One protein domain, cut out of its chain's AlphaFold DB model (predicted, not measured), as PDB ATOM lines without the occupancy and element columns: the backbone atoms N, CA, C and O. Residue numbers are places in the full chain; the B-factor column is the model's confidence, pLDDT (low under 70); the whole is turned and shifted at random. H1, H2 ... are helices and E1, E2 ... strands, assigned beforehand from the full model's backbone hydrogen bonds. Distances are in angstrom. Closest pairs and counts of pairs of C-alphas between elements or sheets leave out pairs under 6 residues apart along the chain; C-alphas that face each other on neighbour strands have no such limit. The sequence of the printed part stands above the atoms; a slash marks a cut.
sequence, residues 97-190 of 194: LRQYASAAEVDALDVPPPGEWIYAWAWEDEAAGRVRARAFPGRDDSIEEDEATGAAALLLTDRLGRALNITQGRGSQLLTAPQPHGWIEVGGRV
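Overview. This is residues 97 to 190 of the 194 residues of the protein "Phenazine biosynthesis protein PhzC/PhzF" of Streptomyces sp. NRRL WC-3723 (UniProt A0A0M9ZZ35). One strongly twisted sheet of six strands curls round a helix, H2, while a short helix, H1, packs on E2 and E3. The printed part has 94 residues, with two named helices and six named strands in the order E1, H1, E2, E3, H2, E4, E5, E6. The mixed sheet has the order E1 E2 E3 E4 E5 E6, and the class is mixed, helices and strands. The whole is compact, with a radius of gyration of the C-alphas of 12.9 A and spans of 37 by 25 by 25 A.

Arrangement. Edge strand E1, residues 97 to 99, H1, residues 103 to 107, and E2, residues 118 to 125, form a strand-helix-strand unit, two parallel neighbours with a helix between, its crossover right-handed. N 98 and O 119 are 2.9 A apart, within hydrogen-bond range. H1 is on the sheet at a height of 7.8 A; its closest C-alpha pair with E2 is Ala 103 and Ala 122, 5.3 A. E3, residues 130 to 136, makes an antiparallel hairpin with E2, N 120 to O 134 being 2.9 A. E3, H2, residues 150 to 160, and E4, residues 164 to 168, form a second right-handed unit, with N 131 to O 165 at 2.9 A. E4, E5, residues 172 to 178, and edge strand E6, residues 183 to 189, form a meander, each strand the antiparallel neighbour of the one before; N 166 to O 174 is 2.8 A and N 187 to O 175 is 2.8 A. H2 on one face of the sheet makes two layers; its closest C-alpha pair with E5 is Thr 157 and Ala 177, 6.6 A. H1 and H2 are apart. In both helices every O i to N i+4 pair is within hydrogen-bond range.

Along the chain. E1 begins at C-alpha 97 (3.343, 40.837, -8.228). E2 measures 21.4 A, E3 19.9 A, H2 15.1 A, E5 20.0 A and E6 20.3 A. E6 ends at C-alpha 189 (22.463, 54.713, -9.033).

Size, cuts and confidence. The C-alphas of Ser 142 and Pro 180, the two farthest apart, are 38.1 A apart. The printed part has no cut; the E3 to H2 link is long, residues 137 to 149. No printed residue is under 70 in pLDDT.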
ATOM      1  N   LEU A  97       2.184  41.248  -7.430       98.56
ATOM      2  CA  LEU A  97       3.343  40.837  -8.228       98.56
ATOM      3  C   LEU A  97       2.913  39.885  -9.356       98.56
ATOM      4  O   LEU A  97       2.818  38.667  -9.150       98.56
ATOM      5  N   ARG A  98       2.667  40.427 -10.551       98.56
ATOM      6  CA  ARG A  98       2.129  39.690 -11.703       98.56
ATOM      7  C   ARG A  98       3.242  39.304 -12.674       98.56
ATOM      8  O   ARG A  98       3.859  40.167 -13.284       98.56
ATOM      9  N   GLN A  99       3.491  38.002 -12.793       98.75
ATOM     10  CA  GLN A  99       4.475  37.468 -13.732       98.75
ATOM     11  C   GLN A  99       3.854  37.284 -15.123       98.75
ATOM     12  O   GLN A  99       2.743  36.765 -15.229       98.75
ATOM     13  N   TYR A 100       4.590  37.667 -16.162       98.69
ATOM     14  CA  TYR A 100       4.258  37.499 -17.578       98.69
ATOM     15  C   TYR A 100       5.235  36.535 -18.256       98.69
ATOM     16  O   TYR A 100       6.279  36.200 -17.687       98.69
ATOM     17  N   ALA A 101       4.899  36.069 -19.462       98.38
ATOM     18  CA  ALA A 101       5.694  35.044 -20.133       98.38
ATOM     19  C   ALA A 101       6.999  35.596 -20.722       98.38
ATOM     20  O   ALA A 101       7.974  34.857 -20.848       98.38
ATOM     21  N   SER A 102       7.037  36.884 -21.080       98.62
ATOM     22  CA  SER A 102       8.230  37.517 -21.648       98.62
ATOM     23  C   SER A 102       8.324  39.008 -21.326       98.62
ATOM     24  O   SER A 102       7.322  39.668 -21.055       98.62
ATOM     25  N   ALA A 103       9.539  39.555 -21.407       98.38
ATOM     26  CA  ALA A 103       9.775  40.996 -21.304       98.38
ATOM     27  C   ALA A 103       8.990  41.793 -22.361       98.38
ATOM     28  O   ALA A 103       8.427  42.835 -22.044       98.38
ATOM     29  N   ALA A 104       8.862  41.252 -23.578       98.44
ATOM     30  CA  ALA A 104       8.090  41.874 -24.652       98.44
ATOM     31  C   ALA A 104       6.594  41.996 -24.313       98.44
ATOM     32  O   ALA A 104       5.969  42.988 -24.670       98.44
ATOM     33  N   GLU A 105       6.019  41.019 -23.601       98.50
ATOM     34  CA  GLU A 105       4.642  41.131 -23.104       98.50
ATOM     35  C   GLU A 105       4.511  42.234 -22.057       98.50
ATOM     36  O   GLU A 105       3.556  42.998 -22.125       98.50
ATOM     37  N   VAL A 106       5.469  42.350 -21.128       98.56
ATOM     38  CA  VAL A 106       5.489  43.430 -20.123       98.56
ATOM     39  C   VAL A 106       5.560  44.797 -20.808       98.56
ATOM     40  O   VAL A 106       4.792  45.701 -20.472       98.56
ATOM     41  N   ASP A 107       6.437  44.952 -21.799       98.12
ATOM     42  CA  ASP A 107       6.587  46.199 -22.553       98.12
ATOM     43  C   ASP A 107       5.331  46.560 -23.357       98.12
ATOM     44  O   ASP A 107       5.012  47.738 -23.492       98.12
ATOM     45  N   ALA A 108       4.589  45.563 -23.843       97.94
ATOM     46  CA  ALA A 108       3.371  45.759 -24.623       97.94
ATOM     47  C   ALA A 108       2.108  46.025 -23.782       97.94
ATOM     48  O   ALA A 108       1.040  46.212 -24.362       97.94
ATOM     49  N   LEU A 109       2.189  46.023 -22.444       97.94
ATOM     50  CA  LEU A 109       1.019  46.265 -21.593       97.94
ATOM     51  C   LEU A 109       0.476  47.690 -21.753       97.94
ATOM     52  O   LEU A 109       1.212  48.670 -21.607       97.94
ATOM     53  N   ASP A 110      -0.835  47.794 -21.939       97.06
ATOM     54  CA  ASP A 110      -1.566  49.030 -21.674       97.06
ATOM     55  C   ASP A 110      -1.592  49.319 -20.164       97.06
ATOM     56  O   ASP A 110      -1.485  48.405 -19.338       97.06
ATOM     57  N   VAL A 111      -1.775  50.591 -19.798       95.50
ATOM     58  CA  VAL A 111      -2.003  50.987 -18.402       95.50
ATOM     59  C   VAL A 111      -3.295  50.315 -17.906       95.50
ATOM     60  O   VAL A 111      -4.357  50.518 -18.506       95.50
ATOM     61  N   PRO A 112      -3.250  49.503 -16.832       94.38
ATOM     62  CA  PRO A 112      -4.445  48.882 -16.273       94.38
ATOM     63  C   PRO A 112      -5.434  49.923 -15.722       94.38
ATOM     64  O   PRO A 112      -5.016  51.002 -15.301       94.38
ATOM     65  N   PRO A 113      -6.737  49.600 -15.632       92.88
ATOM     66  CA  PRO A 113      -7.697  50.447 -14.929       92.88
ATOM     67  C   PRO A 113      -7.263  50.736 -13.478       92.88
ATOM     68  O   PRO A 113      -6.641  49.873 -12.848       92.88
ATOM     69  N   PRO A 114      -7.626  51.903 -12.913       91.94
ATOM     70  CA  PRO A 114      -7.284  52.241 -11.534       91.94
ATOM     71  C   PRO A 114      -7.933  51.274 -10.530       91.94
ATOM     72  O   PRO A 114      -8.990  50.695 -10.790       91.94
ATOM     73  N   GLY A 115      -7.312  51.125  -9.357       90.94
ATOM     74  CA  GLY A 115      -7.834  50.363  -8.216       90.94
ATOM     75  C   GLY A 115      -6.923  49.244  -7.703       90.94
ATOM     76  O   GLY A 115      -6.977  48.925  -6.516       90.94
ATOM     77  N   GLU A 116      -6.066  48.668  -8.548       93.88
ATOM     78  CA  GLU A 116      -5.102  47.636  -8.143       93.88
ATOM     79  C   GLU A 116      -3.669  48.123  -8.374       93.88
ATOM     80  O   GLU A 116      -3.327  48.567  -9.468       93.88
ATOM     81  N   TRP A 117      -2.808  47.982  -7.362       94.75
ATOM     82  CA  TRP A 117      -1.378  48.219  -7.546       94.75
ATOM     83  C   TRP A 117      -0.713  46.989  -8.158       94.75
ATOM     84  O   TRP A 117      -0.517  45.977  -7.475       94.75
ATOM     85  N   ILE A 118      -0.308  47.088  -9.420       98.12
ATOM     86  CA  ILE A 118       0.245  45.973 -10.190       98.12
ATOM     87  C   ILE A 118       1.730  46.209 -10.444       98.12
ATOM     88  O   ILE A 118       2.134  47.207 -11.028       98.12
ATOM     89  N   TYR A 119       2.549  45.243 -10.047       98.50
ATOM     90  CA  TYR A 119       3.939  45.138 -10.462       98.50
ATOM     91  C   TYR A 119       4.050  44.025 -11.501       98.50
ATOM     92  O   TYR A 119       4.085  42.839 -11.158       98.50
ATOM     93  N   ALA A 120       4.020  44.412 -12.774       98.75
ATOM     94  CA  ALA A 120       4.133  43.506 -13.905       98.75
ATOM     95  C   ALA A 120       5.606  43.200 -14.162       98.75
ATOM     96  O   ALA A 120       6.411  44.119 -14.296       98.75
ATOM     97  N   TRP A 121       5.974  41.925 -14.230       98.88
ATOM     98  CA  TRP A 121       7.365  41.541 -14.446       98.88
ATOM     99  C   TRP A 121       7.495  40.253 -15.253       98.88
ATOM    100  O   TRP A 121       6.590  39.421 -15.274       98.88
ATOM    101  N   ALA A 122       8.639  40.074 -15.897       98.88
ATOM    102  CA  ALA A 122       9.013  38.834 -16.562       98.88
ATOM    103  C   ALA A 122      10.521  38.612 -16.445       98.88
ATOM    104  O   ALA A 122      11.299  39.560 -16.311       98.88
ATOM    105  N   TRP A 123      10.938  37.351 -16.516       98.81
ATOM    106  CA  TRP A 123      12.350  37.022 -16.654       98.81
ATOM    107  C   TRP A 123      12.854  37.445 -18.036       98.81
ATOM    108  O   TRP A 123      12.276  37.078 -19.056       98.81
ATOM    109  N   GLU A 124      13.961  38.180 -18.062       98.25
ATOM    110  CA  GLU A 124      14.787  38.333 -19.265       98.25
ATOM    111  C   GLU A 124      15.828  37.213 -19.339       98.25
ATOM    112  O   GLU A 124      16.140  36.699 -20.409       98.25
ATOM    113  N   ASP A 125      16.360  36.831 -18.176       98.38
ATOM    114  CA  ASP A 125      17.270  35.707 -17.986       98.38
ATOM    115  C   ASP A 125      17.161  35.240 -16.536       98.38
ATOM    116  O   ASP A 125      17.718  35.841 -15.614       98.38
ATOM    117  N   GLU A 126      16.410  34.162 -16.334       98.25
ATOM    118  CA  GLU A 126      16.164  33.605 -15.009       98.25
ATOM    119  C   GLU A 126      17.435  33.039 -14.369       98.25
ATOM    120  O   GLU A 126      17.610  33.143 -13.154       98.25
ATOM    121  N   ALA A 127      18.361  32.475 -15.146       97.62
ATOM    122  CA  ALA A 127      19.601  31.937 -14.596       97.62
ATOM    123  C   ALA A 127      20.459  33.065 -14.002       97.62
ATOM    124  O   ALA A 127      20.969  32.934 -12.890       97.62
ATOM    125  N   ALA A 128      20.527  34.204 -14.691       97.75
ATOM    126  CA  ALA A 128      21.255  35.385 -14.240       97.75
ATOM    127  C   ALA A 128      20.460  36.320 -13.308       97.75
ATOM    128  O   ALA A 128      20.996  37.339 -12.878       97.75
ATOM    129  N   GLY A 129      19.190  36.015 -13.013       98.38
ATOM    130  CA  GLY A 129      18.335  36.854 -12.168       98.38
ATOM    131  C   GLY A 129      17.939  38.194 -12.804       98.38
ATOM    132  O   GLY A 129      17.637  39.137 -12.074       98.38
ATOM    133  N   ARG A 130      17.960  38.311 -14.139       98.75
ATOM    134  CA  ARG A 130      17.579  39.547 -14.847       98.75
ATOM    135  C   ARG A 130      16.078  39.604 -15.087       98.75
ATOM    136  O   ARG A 130      15.498  38.668 -15.645       98.75
ATOM    137  N   VAL A 131      15.466  40.709 -14.679       98.75
ATOM    138  CA  VAL A 131      14.019  40.926 -14.707       98.75
ATOM    139  C   VAL A 131      13.704  42.216 -15.450       98.75
ATOM    140  O   VAL A 131      14.258  43.266 -15.138       98.75
ATOM    141  N   ARG A 132      12.723  42.155 -16.348       98.69
ATOM    142  CA  ARG A 132      12.043  43.336 -16.879       98.69
ATOM    143  C   ARG A 132      10.791  43.600 -16.052       98.69
ATOM    144  O   ARG A 132      10.027  42.664 -15.816       98.69
ATOM    145  N   ALA A 133      10.562  44.843 -15.631       98.69
ATOM    146  CA  ALA A 133       9.381  45.210 -14.852       98.69
ATOM    147  C   ALA A 133       8.746  46.547 -15.266       98.69
ATOM    148  O   ALA A 133       9.416  47.463 -15.733       98.69
ATOM    149  N   ARG A 134       7.443  46.674 -15.023       98.56
ATOM    150  CA  ARG A 134       6.675  47.925 -15.069       98.56
ATOM    151  C   ARG A 134       5.751  47.975 -13.859       98.56
ATOM    152  O   ARG A 134       5.232  46.941 -13.428       98.56
ATOM    153  N   ALA A 135       5.576  49.156 -13.280       97.81
ATOM    154  CA  ALA A 135       4.812  49.329 -12.052       97.81
ATOM    155  C   ALA A 135       3.644  50.278 -12.287       97.81
ATOM    156  O   ALA A 135       3.853  51.441 -12.605       97.81
ATOM    157  N   PHE A 136       2.431  49.785 -12.077       97.31
ATOM    158  CA  PHE A 136       1.192  50.526 -12.258       97.31
ATOM    159  C   PHE A 136       0.571  50.781 -10.889       97.31
ATOM    160  O   PHE A 136       0.067  49.842 -10.260       97.31
ATOM    161  N   PRO A 137       0.621  52.024 -10.391       94.06
ATOM    162  CA  PRO A 137       0.119  52.336  -9.067       94.06
ATOM    163  C   PRO A 137      -1.393  52.148  -8.903       94.06
ATOM    164  O   PRO A 137      -1.864  51.925  -7.787       94.06
ATOM    165  N   GLY A 138      -2.154  52.257  -9.998       92.56
ATOM    166  CA  GLY A 138      -3.615  52.160  -9.982       92.56
ATOM    167  C   GLY A 138      -4.275  53.246  -9.126       92.56
ATOM    168  O   GLY A 138      -5.339  53.011  -8.551       92.56
ATOM    169  N   ARG A 139      -3.617  54.399  -8.977       86.38
ATOM    170  CA  ARG A 139      -4.047  55.509  -8.122       86.38
ATOM    171  C   ARG A 139      -4.961  56.449  -8.893       86.38
ATOM    172  O   ARG A 139      -4.881  56.530 -10.112       86.38
ATOM    173  N   ASP A 140      -5.785  57.187  -8.160       82.19
ATOM    174  CA  ASP A 140      -6.580  58.298  -8.696       82.19
ATOM    175  C   ASP A 140      -5.761  59.605  -8.671       82.19
ATOM    176  O   ASP A 140      -6.159  60.613  -8.090       82.19
ATOM    177  N   ASP A 141      -4.539  59.549  -9.202       83.12
ATOM    178  CA  ASP A 141      -3.642  60.692  -9.376       83.12
ATOM    179  C   ASP A 141      -2.993  60.655 -10.772       83.12
ATOM    180  O   ASP A 141      -3.341  59.828 -11.612       83.12
ATOM    181  N   SER A 142      -2.090  61.592 -11.068       85.12
ATOM    182  CA  SER A 142      -1.477  61.710 -12.397       85.12
ATOM    183  C   SER A 142      -0.403  60.655 -12.695       85.12
ATOM    184  O   SER A 142       0.243  60.742 -13.739       85.12
ATOM    185  N   ILE A 143      -0.147  59.707 -11.786       89.06
ATOM    186  CA  ILE A 143       0.935  58.728 -11.915       89.06
ATOM    187  C   ILE A 143       0.347  57.380 -12.336       89.06
ATOM    188  O   ILE A 143       0.039  56.508 -11.523       89.06
ATOM    189  N   GLU A 144       0.225  57.206 -13.648       93.31
ATOM    190  CA  GLU A 144      -0.239  55.958 -14.264       93.31
ATOM    191  C   GLU A 144       0.806  54.833 -14.177       93.31
ATOM    192  O   GLU A 144       0.461  53.663 -14.005       93.31
ATOM    193  N   GLU A 145       2.090  55.191 -14.259       94.94
ATOM    194  CA  GLU A 145       3.225  54.273 -14.188       94.94
ATOM    195  C   GLU A 145       4.364  54.894 -13.372       94.94
ATOM    196  O   GLU A 145       4.705  56.065 -13.545       94.94
ATOM    197  N   ASP A 146       4.949  54.103 -12.472       94.50
ATOM    198  CA  ASP A 146       6.091  54.505 -11.653       94.50
ATOM    199  C   ASP A 146       7.403  53.987 -12.259       94.50
ATOM    200  O   ASP A 146       7.549  52.805 -12.588       94.50
ATOM    201  N   GLU A 147       8.379  54.882 -12.390       94.75
ATOM    202  CA  GLU A 147       9.632  54.624 -13.105       94.75
ATOM    203  C   GLU A 147      10.562  53.678 -12.324       94.75
ATOM    204  O   GLU A 147      11.269  52.871 -12.927       94.75
ATOM    205  N   ALA A 148      10.525  53.713 -10.988       95.25
ATOM    206  CA  ALA A 148      11.308  52.820 -10.135       95.25
ATOM    207  C   ALA A 148      10.570  52.506  -8.830       95.25
ATOM    208  O   ALA A 148      10.377  53.384  -8.005       95.25
ATOM    209  N   THR A 149      10.242  51.246  -8.543       96.38
ATOM    210  CA  THR A 149       9.431  50.888  -7.368       96.38
ATOM    211  C   THR A 149      10.190  49.931  -6.458       96.38
ATOM    212  O   THR A 149       9.908  48.734  -6.387       96.38
ATOM    213  N   GLY A 150      11.137  50.473  -5.684       95.12
ATOM    214  CA  GLY A 150      11.972  49.683  -4.768       95.12
ATOM    215  C   GLY A 150      11.180  48.837  -3.758       95.12
ATOM    216  O   GLY A 150      11.601  47.741  -3.418       95.12
ATOM    217  N   ALA A 151       9.991  49.289  -3.338       94.69
ATOM    218  CA  ALA A 151       9.106  48.506  -2.472       94.69
ATOM    219  C   ALA A 151       8.591  47.221  -3.153       94.69
ATOM    220  O   ALA A 151       8.518  46.172  -2.521       94.69
ATOM    221  N   ALA A 152       8.263  47.274  -4.446       97.50
ATOM    222  CA  ALA A 152       7.819  46.100  -5.191       97.50
ATOM    223  C   ALA A 152       8.992  45.177  -5.555       97.50
ATOM    224  O   ALA A 152       8.856  43.959  -5.469       97.50
ATOM    225  N   ALA A 153      10.159  45.748  -5.876       98.12
ATOM    226  CA  ALA A 153      11.402  44.997  -6.059       98.12
ATOM    227  C   ALA A 153      11.778  44.199  -4.799       98.12
ATOM    228  O   ALA A 153      12.104  43.016  -4.882       98.12
ATOM    229  N   LEU A 154      11.663  44.823  -3.629       97.88
ATOM    230  CA  LEU A 154      11.882  44.204  -2.327       97.88
ATOM    231  C   LEU A 154      10.908  43.033  -2.084       97.88
ATOM    232  O   LEU A 154      11.357  41.928  -1.794       97.88
ATOM    233  N   LEU A 155       9.603  43.219  -2.314       98.50
ATOM    234  CA  LEU A 155       8.615  42.130  -2.216       98.50
ATOM    235  C   LEU A 155       8.877  40.989  -3.214       98.50
ATOM    236  O   LEU A 155       8.681  39.819  -2.893       98.50
ATOM    237  N   LEU A 156       9.306  41.307  -4.439       98.75
ATOM    238  CA  LEU A 156       9.628  40.295  -5.446       98.75
ATOM    239  C   LEU A 156      10.866  39.484  -5.055       98.75
ATOM    240  O   LEU A 156      10.883  38.268  -5.228       98.75
ATOM    241  N   THR A 157      11.870  40.154  -4.497       98.69
ATOM    242  CA  THR A 157      13.100  39.533  -3.988       98.69
ATOM    243  C   THR A 157      12.796  38.592  -2.831       98.69
ATOM    244  O   THR A 157      13.278  37.462  -2.836       98.69
ATOM    245  N   ASP A 158      11.944  39.024  -1.898       98.44
ATOM    246  CA  ASP A 158      11.449  38.192  -0.798       98.44
ATOM    247  C   ASP A 158      10.737  36.941  -1.326       98.44
ATOM    248  O   ASP A 158      11.103  35.814  -0.991       98.44
ATOM    249  N   ARG A 159       9.786  37.125  -2.255       98.25
ATOM    250  CA  ARG A 159       9.003  36.024  -2.835       98.25
ATOM    251  C   ARG A 159       9.863  35.000  -3.573       98.25
ATOM    252  O   ARG A 159       9.557  33.811  -3.537       98.25
ATOM    253  N   LEU A 160      10.874  35.458  -4.307       98.31
ATOM    254  CA  LEU A 160      11.732  34.594  -5.121       98.31
ATOM    255  C   LEU A 160      12.939  34.049  -4.346       98.31
ATOM    256  O   LEU A 160      13.571  33.104  -4.815       98.31
ATOM    257  N   GLY A 161      13.271  34.634  -3.191       98.12
ATOM    258  CA  GLY A 161      14.365  34.191  -2.329       98.12
ATOM    259  C   GLY A 161      15.745  34.258  -2.986       98.12
ATOM    260  O   GLY A 161      16.605  33.431  -2.686       98.12
ATOM    261  N   ARG A 162      15.970  35.197  -3.916       98.38
ATOM    262  CA  ARG A 162      17.226  35.304  -4.680       98.38
ATOM    263  C   ARG A 162      17.537  36.729  -5.112       98.38
ATOM    264  O   ARG A 162      16.635  37.555  -5.189       98.38
ATOM    265  N   ALA A 163      18.802  36.984  -5.443       98.62
ATOM    266  CA  ALA A 163      19.231  38.268  -5.985       98.62
ATOM    267  C   ALA A 163      18.641  38.537  -7.376       98.62
ATOM    268  O   ALA A 163      18.545  37.614  -8.195       98.62
ATOM    269  N   LEU A 164      18.273  39.796  -7.630       98.81
ATOM    270  CA  LEU A 164      17.671  40.259  -8.877       98.81
ATOM    271  C   LEU A 164      18.401  41.494  -9.419       98.81
ATOM    272  O   LEU A 164      18.826  42.375  -8.673       98.81
ATOM    273  N   ASN A 165      18.493  41.566 -10.745       98.56
ATOM    274  CA  ASN A 165      18.852  42.767 -11.491       98.56
ATOM    275  C   ASN A 165      17.636  43.176 -12.323       98.56
ATOM    276  O   ASN A 165      17.300  42.518 -13.309       98.56
ATOM    277  N   ILE A 166      16.936  44.207 -11.865       98.75
ATOM    278  CA  ILE A 166      15.634  44.607 -12.381       98.75
ATOM    279  C   ILE A 166      15.794  45.865 -13.230       98.75
ATOM    280  O   ILE A 166      16.222  46.902 -12.726       98.75
ATOM    281  N   THR A 167      15.373  45.789 -14.490       98.50
ATOM    282  CA  THR A 167      15.171  46.953 -15.357       98.50
ATOM    283  C   THR A 167      13.697  47.350 -15.310       98.50
ATOM    284  O   THR A 167      12.839  46.653 -15.865       98.50
ATOM    285  N   GLN A 168      13.385  48.466 -14.656       98.31
ATOM    286  CA  GLN A 168      12.027  48.993 -14.519       98.31
ATOM    287  C   GLN A 168      11.793  50.239 -15.382       98.31
ATOM    288  O   GLN A 168      12.711  51.022 -15.618       98.31
ATOM    289  N   GLY A 169      10.555  50.407 -15.861       94.81
ATOM    290  CA  GLY A 169      10.111  51.642 -16.503       94.81
ATOM    291  C   GLY A 169      10.872  51.902 -17.798       94.81
ATOM    292  O   GLY A 169      11.041  50.989 -18.610       94.81
ATOM    293  N   ARG A 170      11.346  53.129 -17.989       90.62
ATOM    294  CA  ARG A 170      12.122  53.572 -19.153       90.62
ATOM    295  C   ARG A 170      13.607  53.230 -19.065       90.62
ATOM    296  O   ARG A 170      14.292  53.321 -20.083       90.62
ATOM    297  N   GLY A 171      14.117  52.861 -17.892       89.56
ATOM    298  CA  GLY A 171      15.511  52.428 -17.761       89.56
ATOM    299  C   GLY A 171      16.080  52.406 -16.347       89.56
ATOM    300  O   GLY A 171      17.296  52.287 -16.197       89.56
ATOM    301  N   SER A 172      15.248  52.530 -15.314       95.88
ATOM    302  CA  SER A 172      15.715  52.422 -13.933       95.88
ATOM    303  C   SER A 172      16.261  51.029 -13.640       95.88
ATOM    304  O   SER A 172      15.611  50.024 -13.917       95.88
ATOM    305  N   GLN A 173      17.451  50.969 -13.042       96.75
ATOM    306  CA  GLN A 173      18.075  49.723 -12.608       96.75
ATOM    307  C   GLN A 173      17.965  49.587 -11.090       96.75
ATOM    308  O   GLN A 173      18.503  50.418 -10.356       96.75
ATOM    309  N   LEU A 174      17.308  48.522 -10.634       98.12
ATOM    310  CA  LEU A 174      17.232  48.145  -9.227       98.12
ATOM    311  C   LEU A 174      17.981  46.830  -9.025       98.12
ATOM    312  O   LEU A 174      17.680  45.823  -9.668       98.12
ATOM    313  N   LEU A 175      18.957  46.843  -8.129       98.44
ATOM    314  CA  LEU A 175      19.688  45.654  -7.709       98.44
ATOM    315  C   LEU A 175      19.163  45.233  -6.348       98.44
ATOM    316  O   LEU A 175      19.042  46.070  -5.460       98.44
ATOM    317  N   THR A 176      18.845  43.960  -6.170       98.62
ATOM    318  CA  THR A 176      18.353  43.470  -4.885       98.62
ATOM    319  C   THR A 176      18.975  42.136  -4.524       98.62
ATOM    320  O   THR A 176      19.290  41.335  -5.407       98.62
ATOM    321  N   ALA A 177      19.126  41.870  -3.229       98.44
ATOM    322  CA  ALA A 177      19.522  40.554  -2.746       98.44
ATOM    323  C   ALA A 177      18.972  40.263  -1.340       98.44
ATOM    324  O   ALA A 177      18.948  41.161  -0.493       98.44
ATOM    325  N   PRO A 178      18.543  39.016  -1.062       98.38
ATOM    326  CA  PRO A 178      18.256  38.580   0.296       98.38
ATOM    327  C   PRO A 178      19.516  38.605   1.162       98.38
ATOM    328  O   PRO A 178      20.591  38.189   0.732       98.38
ATOM    329  N   GLN A 179      19.340  39.013   2.410       97.50
ATOM    330  CA  GLN A 179      20.343  39.050   3.464       97.50
ATOM    331  C   GLN A 179      19.875  38.189   4.657       97.50
ATOM    332  O   GLN A 179      18.711  37.769   4.720       97.50
ATOM    333  N   PRO A 180      20.762  37.863   5.618       96.38
ATOM    334  CA  PRO A 180      20.376  37.121   6.813       96.38
ATOM    335  C   PRO A 180      19.203  37.768   7.563       96.38
ATOM    336  O   PRO A 180      18.995  38.976   7.517       96.38
ATOM    337  N   HIS A 181      18.452  36.960   8.312       95.12
ATOM    338  CA  HIS A 181      17.387  37.434   9.210       95.12
ATOM    339  C   HIS A 181      16.226  38.191   8.530       95.12
ATOM    340  O   HIS A 181      15.548  38.980   9.188       95.12
ATOM    341  N   GLY A 182      15.967  37.921   7.246       94.88
ATOM    342  CA  GLY A 182      14.840  38.506   6.508       94.88
ATOM    343  C   GLY A 182      15.080  39.942   6.036       94.88
ATOM    344  O   GLY A 182      14.132  40.632   5.663       94.88
ATOM    345  N   TRP A 183      16.333  40.400   6.070       98.12
ATOM    346  CA  TRP A 183      16.739  41.651   5.447       98.12
ATOM    347  C   TRP A 183      16.887  41.478   3.940       98.12
ATOM    348  O   TRP A 183      17.189  40.391   3.449       98.12
ATOM    349  N   ILE A 184      16.675  42.559   3.206       98.69
ATOM    350  CA  ILE A 184      16.892  42.631   1.767       98.69
ATOM    351  C   ILE A 184      17.652  43.918   1.500       98.69
ATOM    352  O   ILE A 184      17.217  44.993   1.921       98.69
ATOM    353  N   GLU A 185      18.771  43.809   0.791       98.25
ATOM    354  CA  GLU A 185      19.436  44.991   0.262       98.25
ATOM    355  C   GLU A 185      18.782  45.411  -1.057       98.25
ATOM    356  O   GLU A 185      18.403  44.569  -1.878       98.25
ATOM    357  N   VAL A 186      18.632  46.717  -1.249       98.25
ATOM    358  CA  VAL A 186      18.137  47.339  -2.477       98.25
ATOM    359  C   VAL A 186      19.107  48.445  -2.859       98.25
ATOM    360  O   VAL A 186      19.362  49.353  -2.071       98.25
ATOM    361  N   GLY A 187      19.645  48.373  -4.068       97.81
ATOM    362  CA  GLY A 187      20.647  49.289  -4.581       97.81
ATOM    363  C   GLY A 187      20.254  49.909  -5.911       97.81
ATOM    364  O   GLY A 187      19.539  49.312  -6.719       97.81
ATOM    365  N   GLY A 188      20.762  51.110  -6.149       97.31
ATOM    366  CA  GLY A 188      20.605  51.820  -7.410       97.31
ATOM    367  C   GLY A 188      21.614  52.951  -7.549       97.31
ATOM    368  O   GLY A 188      22.251  53.365  -6.578       97.31
ATOM    369  N   ARG A 189      21.759  53.453  -8.775       96.25
ATOM    370  CA  ARG A 189      22.463  54.713  -9.033       96.25
ATOM    371  C   ARG A 189      21.494  55.871  -8.839       96.25
ATOM    372  O   ARG A 189      20.323  55.762  -9.198       96.25
ATOM    373  N   VAL A 190      21.995  56.989  -8.333       95.25
ATOM    374  CA  VAL A 190      21.212  58.212  -8.134       95.25
ATOM    375  C   VAL A 190      21.849  59.335  -8.940       95.25
ATOM    376  O   VAL A 190      23.066  59.510  -8.931       95.25
TER     377      VAL A 190